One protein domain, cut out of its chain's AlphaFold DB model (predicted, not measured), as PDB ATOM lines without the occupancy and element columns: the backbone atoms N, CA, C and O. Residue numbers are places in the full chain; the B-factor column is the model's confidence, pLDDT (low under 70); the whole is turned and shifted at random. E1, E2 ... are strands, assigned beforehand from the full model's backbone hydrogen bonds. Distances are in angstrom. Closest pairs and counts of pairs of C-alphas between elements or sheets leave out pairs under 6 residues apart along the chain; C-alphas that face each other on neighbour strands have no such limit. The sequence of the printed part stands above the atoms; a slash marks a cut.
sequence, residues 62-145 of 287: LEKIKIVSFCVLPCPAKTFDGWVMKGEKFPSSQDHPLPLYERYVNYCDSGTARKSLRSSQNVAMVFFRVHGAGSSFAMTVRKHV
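AT A GLANCE: This is residues 62 to 145 of the 287 residues of an uncharacterized protein of Xiphophorus couchianus (Monterrey platyfish) (UniProt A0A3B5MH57). With little regular structure, the domain is a small antiparallel sheet, E5-E2-E6, with the hairpin of E3 and E4 near one end and the antiparallel pair E1-E7 set off from it, amid long loops. The printed part has 84 residues, 28 of them in seven named strands, E1 to E7 along the chain: all strand. It is only just compact, close to loose, with a radius of gyration of the C-alphas of 13.9 A and spans of 40 by 29 by 23 A.

HOW THE PARTS SIT: Inner strand E2, residues 77 to 81, is antiparallel to E6, residues 124 to 128, with N 78 and O 127 within hydrogen-bond range, 2.8 A. E2 is also antiparallel to E5, residues 104 to 107, with N 107 and O 77 at 2.8 A. E3, residues 83 to 85, and E4, residues 88 to 90, form a hairpin, N 83 and O 90 at 2.9 A. The closest C-alphas of E3 and E6, those of Trp 83 and Met 125, are 5.5 A apart. E1, residues 63 to 66, is antiparallel to E7, residues 138 to 141, with N 65 and O 139 at 2.9 A. E7 is apart from E2, E5 and E6.

IN THESE COORDINATES: E2 spans 13.7 A and E6 13.1 A. E1 begins at C-alpha 63 (13.302, -22.252, 38.496); E7 ends at C-alpha 141 (14.488, -27.385, 39.936).

THE WHOLE: The C-alphas farthest apart, of Gln 94 and Ala 133, are 41.5 A apart. The printed part has no cut. Links E4 to E5 and E5 to E6 are long. Residues 62 to 76, 109 to 114 and 129 to 137 have pLDDT under 70.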
ATOM      1  N   LEU A  62       8.690 -22.233  38.338       30.62
ATOM      2  CA  LEU A  62       9.642 -23.301  38.033       30.62
ATOM      3  C   LEU A  62      10.996 -22.629  37.782       30.62
ATOM      4  O   LEU A  62      11.124 -21.872  36.819       30.62
ATOM      5  N   GLU A  63      11.989 -22.882  38.624       36.84
ATOM      6  CA  GLU A  63      13.302 -22.252  38.496       36.84
ATOM      7  C   GLU A  63      14.211 -23.135  37.626       36.84
ATOM      8  O   GLU A  63      14.547 -24.275  37.961       36.84
ATOM      9  N   LYS A  64      14.561 -22.643  36.432       29.78
ATOM     10  CA  LYS A  64      15.541 -23.293  35.552       29.78
ATOM     11  C   LYS A  64      16.912 -22.694  35.843       29.78
ATOM     12  O   LYS A  64      17.174 -21.564  35.447       29.78
ATOM     13  N   ILE A  65      17.789 -23.466  36.477       43.94
ATOM     14  CA  ILE A  65      19.184 -23.088  36.704       43.94
ATOM     15  C   ILE A  65      19.990 -23.579  35.496       43.94
ATOM     16  O   ILE A  65      20.272 -24.769  35.339       43.94
ATOM     17  N   LYS A  66      20.311 -22.667  34.575       29.67
ATOM     18  CA  LYS A  66      21.114 -22.977  33.388       29.67
ATOM     19  C   LYS A  66      22.567 -22.602  33.663       29.67
ATOM     20  O   LYS A  66      22.901 -21.423  33.648       29.67
ATOM     21  N   ILE A  67      23.418 -23.597  33.878       42.66
ATOM     22  CA  ILE A  67      24.872 -23.435  33.845       42.66
ATOM     23  C   ILE A  67      25.265 -23.885  32.420       42.66
ATOM     24  O   ILE A  67      24.753 -24.896  31.944       42.66
ATOM     25  N   VAL A  68      26.022 -23.075  31.664       31.27
ATOM     26  CA  VAL A  68      26.368 -23.295  30.227       31.27
ATOM     27  C   VAL A  68      27.868 -23.408  30.068       31.27
ATOM     28  O   VAL A  68      28.519 -22.642  30.773       31.27
ATOM     29  N   SER A  69      28.343 -24.345  29.197       40.22
ATOM     30  CA  SER A  69      29.707 -24.914  29.011       40.22
ATOM     31  C   SER A  69      29.585 -26.486  28.707       40.22
ATOM     32  O   SER A  69      28.548 -27.105  28.902       40.22
ATOM     33  N   PHE A  70      30.539 -27.204  28.129       38.31
ATOM     34  CA  PHE A  70      30.540 -28.579  27.534       38.31
ATOM     35  C   PHE A  70      31.662 -29.563  28.017       38.31
ATOM     36  O   PHE A  70      32.800 -29.164  28.224       38.31
ATOM     37  N   CYS A  71      31.418 -30.874  28.194       47.06
ATOM     38  CA  CYS A  71      32.466 -31.785  28.723       47.06
ATOM     39  C   CYS A  71      32.456 -33.221  28.166       47.06
ATOM     40  O   CYS A  71      31.392 -33.754  27.857       47.06
ATOM     41  N   VAL A  72      33.648 -33.847  28.130       43.59
ATOM     42  CA  VAL A  72      33.928 -35.250  27.747       43.59
ATOM     43  C   VAL A  72      34.816 -35.923  28.823       43.59
ATOM     44  O   VAL A  72      36.034 -35.806  28.770       43.59
ATOM     45  N   LEU A  73      34.192 -36.545  29.838       44.91
ATOM     46  CA  LEU A  73      34.656 -37.593  30.792       44.91
ATOM     47  C   LEU A  73      33.457 -37.931  31.727       44.91
ATOM     48  O   LEU A  73      32.509 -37.143  31.779       44.91
ATOM     49  N   PRO A  74      33.417 -39.077  32.441       53.94
ATOM     50  CA  PRO A  74      32.193 -39.863  32.549       53.94
ATOM     51  C   PRO A  74      31.202 -39.380  33.606       53.94
ATOM     52  O   PRO A  74      30.276 -40.128  33.838       53.94
ATOM     53  N   CYS A  75      31.369 -38.237  34.302       56.84
ATOM     54  CA  CYS A  75      30.348 -37.747  35.249       56.84
ATOM     55  C   CYS A  75      30.415 -36.257  35.643       56.84
ATOM     56  O   CYS A  75      31.092 -35.916  36.612       56.84
ATOM     57  N   PRO A  76      29.697 -35.349  34.952       62.06
ATOM     58  CA  PRO A  76      29.701 -33.909  35.256       62.06
ATOM     59  C   PRO A  76      29.054 -33.474  36.586       62.06
ATOM     60  O   PRO A  76      29.393 -32.402  37.090       62.06
ATOM     61  N   ALA A  77      28.113 -34.235  37.155       73.12
ATOM     62  CA  ALA A  77      27.405 -33.824  38.372       73.12
ATOM     63  C   ALA A  77      26.911 -35.011  39.208       73.12
ATOM     64  O   ALA A  77      26.677 -36.109  38.702       73.12
ATOM     65  N   LYS A  78      26.692 -34.769  40.498       80.56
ATOM     66  CA  LYS A  78      26.076 -35.707  41.437       80.56
ATOM     67  C   LYS A  78      25.086 -34.955  42.312       80.56
ATOM     68  O   LYS A  78      25.411 -33.897  42.838       80.56
ATOM     69  N   THR A  79      23.887 -35.488  42.491       82.94
ATOM     70  CA  THR A  79      22.910 -34.925  43.430       82.94
ATOM     71  C   THR A  79      22.732 -35.833  44.631       82.94
ATOM     72  O   THR A  79      22.972 -37.041  44.556       82.94
ATOM     73  N   PHE A  80      22.329 -35.229  45.742       84.81
ATOM     74  CA  PHE A  80      22.023 -35.904  46.987       84.81
ATOM     75  C   PHE A  80      20.664 -35.447  47.516       84.81
ATOM     76  O   PHE A  80      20.404 -34.245  47.622       84.81
ATOM     77  N   ASP A  81      19.810 -36.417  47.838       87.94
ATOM     78  CA  ASP A  81      18.570 -36.203  48.582       87.94
ATOM     79  C   ASP A  81      18.915 -35.911  50.049       87.94
ATOM     80  O   ASP A  81      19.171 -36.831  50.831       87.94
ATOM     81  N   GLY A  82      19.032 -34.624  50.383       86.19
ATOM     82  CA  GLY A  82      19.423 -34.128  51.699       86.19
ATOM     83  C   GLY A  82      20.568 -33.116  51.648       86.19
ATOM     84  O   GLY A  82      20.848 -32.509  50.611       86.19
ATOM     85  N   TRP A  83      21.246 -32.945  52.781       84.81
ATOM     86  CA  TRP A  83      22.379 -32.033  52.950       84.81
ATOM     87  C   TRP A  83      23.586 -32.750  53.556       84.81
ATOM     88  O   TRP A  83      23.418 -33.654  54.374       84.81
ATOM     89  N   VAL A  84      24.797 -32.356  53.155       83.38
ATOM     90  CA  VAL A  84      26.051 -32.883  53.708       83.38
ATOM     91  C   VAL A  84      26.876 -31.724  54.247       83.38
ATOM     92  O   VAL A  84      27.152 -30.774  53.520       83.38
ATOM     93  N   MET A  85      27.288 -31.803  55.508       80.00
ATOM     94  CA  MET A  85      28.091 -30.776  56.175       80.00
ATOM     95  C   MET A  85      29.071 -31.459  57.126       80.00
ATOM     96  O   MET A  85      28.676 -32.373  57.842       80.00
ATOM     97  N   LYS A  86      30.351 -31.060  57.098       79.62
ATOM     98  CA  LYS A  86      31.418 -31.630  57.950       79.62
ATOM     99  C   LYS A  86      31.466 -33.181  57.939       79.62
ATOM    100  O   LYS A  86      31.762 -33.816  58.941       79.62
ATOM    101  N   GLY A  87      31.142 -33.812  56.804       81.06
ATOM    102  CA  GLY A  87      31.098 -35.280  56.645       81.06
ATOM    103  C   GLY A  87      29.809 -35.961  57.138       81.06
ATOM    104  O   GLY A  87      29.552 -37.125  56.804       81.06
ATOM    105  N   GLU A  88      28.961 -35.234  57.857       84.94
ATOM    106  CA  GLU A  88      27.657 -35.688  58.327       84.94
ATOM    107  C   GLU A  88      26.564 -35.480  57.284       84.94
ATOM    108  O   GLU A  88      26.736 -34.728  56.324       84.94
ATOM    109  N   LYS A  89      25.438 -36.182  57.445       85.50
ATOM    110  CA  LYS A  89      24.339 -36.179  56.476       85.50
ATOM    111  C   LYS A  89      23.022 -35.902  57.181       85.50
ATOM    112  O   LYS A  89      22.686 -36.575  58.149       85.50
ATOM    113  N   PHE A  90      22.260 -34.969  56.630       86.94
ATOM    114  CA  PHE A  90      20.896 -34.680  57.039       86.94
ATOM    115  C   PHE A  90      19.921 -35.091  55.931       86.94
ATOM    116  O   PHE A  90      20.167 -34.782  54.760       86.94
ATOM    117  N   PRO A  91      18.809 -35.768  56.250       91.06
ATOM    118  CA  PRO A  91      18.496 -36.401  57.533       91.06
ATOM    119  C   PRO A  91      19.415 -37.596  57.802       91.06
ATOM    120  O   PRO A  91      20.055 -38.106  56.870       91.06
ATOM    121  N   SER A  92      19.441 -38.052  59.054       89.00
ATOM    122  CA  SER A  92      20.128 -39.286  59.446       89.00
ATOM    123  C   SER A  92      19.573 -40.496  58.680       89.00
ATOM    124  O   SER A  92      18.480 -40.456  58.108       89.00
ATOM    125  N   SER A  93      20.310 -41.609  58.677       86.75
ATOM    126  CA  SER A  93      19.826 -42.850  58.046       86.75
ATOM    127  C   SER A  93      18.617 -43.455  58.770       86.75
ATOM    128  O   SER A  93      17.909 -44.258  58.178       86.75
ATOM    129  N   GLN A  94      18.381 -43.074  60.031       84.62
ATOM    130  CA  GLN A  94      17.236 -43.529  60.825       84.62
ATOM    131  C   GLN A  94      15.961 -42.740  60.496       84.62
ATOM    132  O   GLN A  94      14.868 -43.292  60.534       84.62
ATOM    133  N   ASP A  95      16.100 -41.455  60.150       85.38
ATOM    134  CA  ASP A  95      14.962 -40.562  59.892       85.38
ATOM    135  C   ASP A  95      14.611 -40.444  58.394       85.38
ATOM    136  O   ASP A  95      13.611 -39.815  58.027       85.38
ATOM    137  N   HIS A  96      15.432 -41.016  57.505       88.88
ATOM    138  CA  HIS A  96      15.222 -40.983  56.058       88.88
ATOM    139  C   HIS A  96      14.547 -42.271  55.547       88.88
ATOM    140  O   HIS A  96      15.001 -43.359  55.888       88.88
ATOM    141  N   PRO A  97      13.516 -42.192  54.680       86.69
ATOM    142  CA  PRO A  97      12.824 -43.385  54.173       86.69
ATOM    143  C   PRO A  97      13.675 -44.231  53.217       86.69
ATOM    144  O   PRO A  97      13.443 -45.427  53.083       86.69
ATOM    145  N   LEU A  98      14.634 -43.606  52.528       89.50
ATOM    146  CA  LEU A  98      15.550 -44.274  51.600       89.50
ATOM    147  C   LEU A  98      16.929 -44.499  52.234       89.50
ATOM    148  O   LEU A  98      17.441 -43.579  52.888       89.50
ATOM    149  N   PRO A  99      17.582 -45.643  51.973       89.81
ATOM    150  CA  PRO A  99      18.956 -45.889  52.392       89.81
ATOM    151  C   PRO A  99      19.955 -45.001  51.630       89.81
ATOM    152  O   PRO A  99      19.688 -44.506  50.535       89.81
ATOM    153  N   LEU A 100      21.152 -44.810  52.197       86.75
ATOM    154  CA  LEU A 100      22.153 -43.860  51.681       86.75
ATOM    155  C   LEU A 100      22.551 -44.076  50.213       86.75
ATOM    156  O   LEU A 100      22.816 -43.098  49.515       86.75
ATOM    157  N   TYR A 101      22.603 -45.321  49.740       85.31
ATOM    158  CA  TYR A 101      23.008 -45.621  48.365       85.31
ATOM    159  C   TYR A 101      21.960 -45.181  47.325       85.31
ATOM    160  O   TYR A 101      22.332 -44.859  46.202       85.31
ATOM    161  N   GLU A 102      20.680 -45.080  47.707       87.75
ATOM    162  CA  GLU A 102      19.584 -44.601  46.841       87.75
ATOM    163  C   GLU A 102      19.446 -43.077  46.861       87.75
ATOM    164  O   GLU A 102      18.838 -42.484  45.972       87.75
ATOM    165  N   ARG A 103      20.040 -42.418  47.862       87.06
ATOM    166  CA  ARG A 103      19.985 -40.959  48.019       87.06
ATOM    167  C   ARG A 103      20.931 -40.213  47.082       87.06
ATOM    168  O   ARG A 103      20.833 -38.993  46.988       87.06
ATOM    169  N   TYR A 104      21.847 -40.908  46.407       84.50
ATOM    170  CA  TYR A 104      22.778 -40.311  45.454       84.50
ATOM    171  C   TYR A 104      22.412 -40.661  44.016       84.50
ATOM    172  O   TYR A 104      22.276 -41.828  43.664       84.50
ATOM    173  N   VAL A 105      22.369 -39.646  43.153       83.81
ATOM    174  CA  VAL A 105      22.223 -39.844  41.708       83.81
ATOM    175  C   VAL A 105      23.431 -39.256  41.001       83.81
ATOM    176  O   VAL A 105      23.712 -38.061  41.089       83.81
ATOM    177  N   ASN A 106      24.148 -40.124  40.291       80.12
ATOM    178  CA  ASN A 106      25.298 -39.754  39.479       80.12
ATOM    179  C   ASN A 106      24.847 -39.441  38.045       80.12
ATOM    180  O   ASN A 106      24.203 -40.261  37.376       80.12
ATOM    181  N   TYR A 107      25.214 -38.262  37.559       77.00
ATOM    182  CA  TYR A 107      24.935 -37.806  36.202       77.00
ATOM    183  C   TYR A 107      26.142 -38.095  35.331       77.00
ATOM    184  O   TYR A 107      26.927 -37.195  35.049       77.00
ATOM    185  N   CYS A 108      26.294 -39.380  34.999       70.25
ATOM    186  CA  CYS A 108      27.473 -39.921  34.328       70.25
ATOM    187  C   CYS A 108      27.339 -40.058  32.816       70.25
ATOM    188  O   CYS A 108      28.224 -39.705  32.039       70.25
ATOM    189  N   ASP A 109      26.178 -40.527  32.391       60.19
ATOM    190  CA  ASP A 109      25.991 -40.926  31.010       60.19
ATOM    191  C   ASP A 109      25.564 -39.740  30.146       60.19
ATOM    192  O   ASP A 109      24.654 -38.991  30.505       60.19
ATOM    193  N   SER A 110      26.112 -39.659  28.932       55.97
ATOM    194  CA  SER A 110      25.542 -38.883  27.817       55.97
ATOM    195  C   SER A 110      24.193 -39.446  27.322       55.97
ATOM    196  O   SER A 110      23.675 -39.009  26.296       55.97
ATOM    197  N   GLY A 111      23.629 -40.435  28.024       54.56
ATOM    198  CA  GLY A 111      22.360 -41.071  27.705       54.56
ATOM    199  C   GLY A 111      21.173 -40.128  27.901       54.56
ATOM    200  O   GLY A 111      21.039 -39.450  28.916       54.56
ATOM    201  N   THR A 112      20.262 -40.144  26.932       48.06
ATOM    202  CA  THR A 112      19.027 -39.345  26.829       48.06
ATOM    203  C   THR A 112      17.997 -39.577  27.944       48.06
ATOM    204  O   THR A 112      16.970 -38.895  27.984       48.06
ATOM    205  N   ALA A 113      18.249 -40.494  28.882       57.91
ATOM    206  CA  ALA A 113      17.398 -40.689  30.047       57.91
ATOM    207  C   ALA A 113      17.611 -39.542  31.044       57.91
ATOM    208  O   ALA A 113      18.603 -39.478  31.771       57.91
ATOM    209  N   ARG A 114      16.650 -38.618  31.090       62.16
ATOM    210  CA  ARG A 114      16.613 -37.509  32.046       62.16
ATOM    211  C   ARG A 114      16.489 -38.056  33.476       62.16
ATOM    212  O   ARG A 114      15.383 -38.234  33.972       62.16
ATOM    213  N   LYS A 115      17.618 -38.316  34.144       73.50
ATOM    214  CA  LYS A 115      17.648 -38.746  35.550       73.50
ATOM    215  C   LYS A 115      17.142 -37.591  36.429       73.50
ATOM    216  O   LYS A 115      17.730 -36.512  36.454       73.50
ATOM    217  N   SER A 116      16.028 -37.767  37.133       76.81
ATOM    218  CA  SER A 116      15.524 -36.779  38.098       76.81
ATOM    219  C   SER A 116      15.614 -37.329  39.509       76.81
ATOM    220  O   SER A 116      15.151 -38.438  39.754       76.81
ATOM    221  N   LEU A 117      16.138 -36.526  40.429       84.19
ATOM    222  CA  LEU A 117      16.081 -36.793  41.860       84.19
ATOM    223  C   LEU A 117      14.974 -35.933  42.471       84.19
ATOM    224  O   LEU A 117      14.907 -34.727  42.226       84.19
ATOM    225  N   ARG A 118      14.096 -36.560  43.253       85.38
ATOM    226  CA  ARG A 118      13.122 -35.862  44.089       85.38
ATOM    227  C   ARG A 118      13.691 -35.817  45.495       85.38
ATOM    228  O   ARG A 118      13.908 -36.874  46.068       85.38
ATOM    229  N   SER A 119      13.897 -34.614  46.026       84.69
ATOM    230  CA  SER A 119      14.239 -34.495  47.437       84.69
ATOM    231  C   SER A 119      13.030 -34.826  48.306       84.69
ATOM    232  O   SER A 119      11.904 -34.390  48.033       84.69
ATOM    233  N   SER A 120      13.284 -35.614  49.337       86.12
ATOM    234  CA  SER A 120      12.351 -35.961  50.396       86.12
ATOM    235  C   SER A 120      12.263 -34.846  51.452       86.12
ATOM    236  O   SER A 120      11.341 -34.849  52.271       86.12
ATOM    237  N   GLN A 121      13.196 -33.885  51.427       86.44
ATOM    238  CA  GLN A 121      13.281 -32.719  52.310       86.44
ATOM    239  C   GLN A 121      13.043 -31.410  51.538       86.44
ATOM    240  O   GLN A 121      12.792 -31.390  50.333       86.44
ATOM    241  N   ASN A 122      13.127 -30.275  52.233       85.94
ATOM    242  CA  ASN A 122      13.125 -28.955  51.598       85.94
ATOM    243  C   ASN A 122      14.506 -28.533  51.051       85.94
ATOM    244  O   ASN A 122      14.632 -27.421  50.538       85.94
ATOM    245  N   VAL A 123      15.516 -29.402  51.152       85.56
ATOM    246  CA  VAL A 123      16.893 -29.177  50.696       85.56
ATOM    247  C   VAL A 123      17.381 -30.338  49.834       85.56
ATOM    248  O   VAL A 123      16.964 -31.480  50.008       85.56
ATOM    249  N   ALA A 124      18.268 -30.047  48.891       85.44
ATOM    250  CA  ALA A 124      18.987 -31.038  48.101       85.44
ATOM    251  C   ALA A 124      20.376 -30.485  47.801       85.44
ATOM    252  O   ALA A 124      20.509 -29.290  47.520       85.44
ATOM    253  N   MET A 125      21.394 -31.337  47.826       83.25
ATOM    254  CA  MET A 125      22.766 -30.910  47.575       83.25
ATOM    255  C   MET A 125      23.217 -31.341  46.183       83.25
ATOM    256  O   MET A 125      23.020 -32.488  45.775       83.25
ATOM    257  N   VAL A 126      23.833 -30.417  45.445       81.44
ATOM    258  CA  VAL A 126      24.413 -30.683  44.125       81.44
ATOM    259  C   VAL A 126      25.926 -30.579  44.237       81.44
ATOM    260  O   VAL A 126      26.465 -29.509  44.499       81.44
ATOM    261  N   PHE A 127      26.605 -31.694  44.005       78.94
ATOM    262  CA  PHE A 127      28.048 -31.757  43.857       78.94
ATOM    263  C   PHE A 127      28.386 -31.666  42.375       78.94
ATOM    264  O   PHE A 127      27.892 -32.446  41.557       78.94
ATOM    265  N   PHE A 128      29.245 -30.726  42.020       73.75
ATOM    266  CA  PHE A 128      29.738 -30.578  40.662       73.75
ATOM    267  C   PHE A 128      31.212 -30.199  40.713       73.75
ATOM    268  O   PHE A 128      31.671 -29.569  41.666       73.75
ATOM    269  N   ARG A 129      31.958 -30.591  39.684       66.62
ATOM    270  CA  ARG A 129      33.346 -30.176  39.521       66.62
ATOM    271  C   ARG A 129      33.529 -29.616  38.123       66.62
ATOM    272  O   ARG A 129      33.196 -30.266  37.137       66.62
ATOM    273  N   VAL A 130      34.041 -28.391  38.058       61.25
ATOM    274  CA  VAL A 130      34.358 -27.701  36.804       61.25
ATOM    275  C   VAL A 130      35.841 -27.918  36.547       61.25
ATOM    276  O   VAL A 130      36.674 -27.492  37.340       61.25
ATOM    277  N   HIS A 131      36.169 -28.647  35.484       52.38
ATOM    278  CA  HIS A 131      37.536 -29.117  35.239       52.38
ATOM    279  C   HIS A 131      38.269 -28.374  34.114       52.38
ATOM    280  O   HIS A 131      39.453 -28.623  33.908       52.38
ATOM    281  N   GLY A 132      37.611 -27.452  33.407       48.59
ATOM    282  CA  GLY A 132      38.245 -26.662  32.356       48.59
ATOM    283  C   GLY A 132      37.298 -25.657  31.707       48.59
ATOM    284  O   GLY A 132      36.075 -25.736  31.863       48.59
ATOM    285  N   ALA A 133      37.877 -24.696  30.986       46.31
ATOM    286  CA  ALA A 133      37.126 -23.693  30.244       46.31
ATOM    287  C   ALA A 133      36.210 -24.384  29.232       46.31
ATOM    288  O   ALA A 133      36.669 -25.138  28.376       46.31
ATOM    289  N   GLY A 134      34.909 -24.129  29.345       52.22
ATOM    290  CA  GLY A 134      33.957 -24.671  28.401       52.22
ATOM    291  C   GLY A 134      33.354 -26.033  28.751       52.22
ATOM    292  O   GLY A 134      32.983 -26.592  27.741       52.22
ATOM    293  N   SER A 135      33.217 -26.492  30.039       56.72
ATOM    294  CA  SER A 135      32.238 -27.447  30.695       56.72
ATOM    295  C   SER A 135      30.987 -26.932  31.496       56.72
ATOM    296  O   SER A 135      31.139 -26.084  32.377       56.72
ATOM    297  N   SER A 136      29.769 -27.491  31.299       62.31
ATOM    298  CA  SER A 136      28.513 -27.214  32.053       62.31
ATOM    299  C   SER A 136      27.433 -28.283  31.960       62.31
ATOM    300  O   SER A 136      27.467 -29.184  31.127       62.31
ATOM    301  N   PHE A 137      26.406 -28.059  32.773       69.50
ATOM    302  CA  PHE A 137      25.161 -28.780  32.824       69.50
ATOM    303  C   PHE A 137      24.020 -27.796  33.130       69.50
ATOM    304  O   PHE A 137      24.182 -26.860  33.901       69.50
ATOM    305  N   ALA A 138      22.821 -28.029  32.604       70.25
ATOM    306  CA  ALA A 138      21.635 -27.296  33.044       70.25
ATOM    307  C   ALA A 138      20.786 -28.185  33.956       70.25
ATOM    308  O   ALA A 138      20.464 -29.317  33.593       70.25
ATOM    309  N   MET A 139      20.371 -27.659  35.108       72.06
ATOM    310  CA  MET A 139      19.467 -28.340  36.031       72.06
ATOM    311  C   MET A 139      18.149 -27.573  36.134       72.06
ATOM    312  O   MET A 139      18.101 -26.353  36.249       72.06
ATOM    313  N   THR A 140      17.031 -28.291  36.080       76.00
ATOM    314  CA  THR A 140      15.716 -27.691  36.339       76.00
ATOM    315  C   THR A 140      15.252 -28.110  37.718       76.00
ATOM    316  O   THR A 140      15.066 -29.303  37.948       76.00
ATOM    317  N   VAL A 141      15.014 -27.138  38.596       79.00
ATOM    318  CA  VAL A 141      14.488 -27.385  39.936       79.00
ATOM    319  C   VAL A 141      12.983 -27.147  39.913       79.00
ATOM    320  O   VAL A 141      12.487 -26.132  39.420       79.00
ATOM    321  N   ARG A 142      12.226 -28.124  40.415       79.62
ATOM    322  CA  ARG A 142      10.770 -28.027  40.537       79.62
ATOM    323  C   ARG A 142      10.390 -28.128  42.002       79.62
ATOM    324  O   ARG A 142      10.691 -29.127  42.646       79.62
ATOM    325  N   LYS A 143       9.705 -27.106  42.516       78.81
ATOM    326  CA  LYS A 143       9.162 -27.129  43.873       78.81
ATOM    327  C   LYS A 143       7.824 -27.859  43.866       78.81
ATOM    328  O   LYS A 143       6.877 -27.417  43.219       78.81
ATOM    329  N   HIS A 144       7.757 -28.967  44.592       78.88
ATOM    330  CA  HIS A 144       6.512 -29.679  44.848       78.88
ATOM    331  C   HIS A 144       5.945 -29.255  46.203       78.88
ATOM    332  O   HIS A 144       6.691 -29.070  47.163       78.88
ATOM    333  N   VAL A 145       4.625 -29.084  46.273       82.81
ATOM    334  CA  VAL A 145       3.939 -28.806  47.538       82.81
ATOM    335  C   VAL A 145       3.886 -30.104  48.335       82.81
ATOM    336  O   VAL A 145       3.348 -31.100  47.855       82.81
TER     337      VAL A 145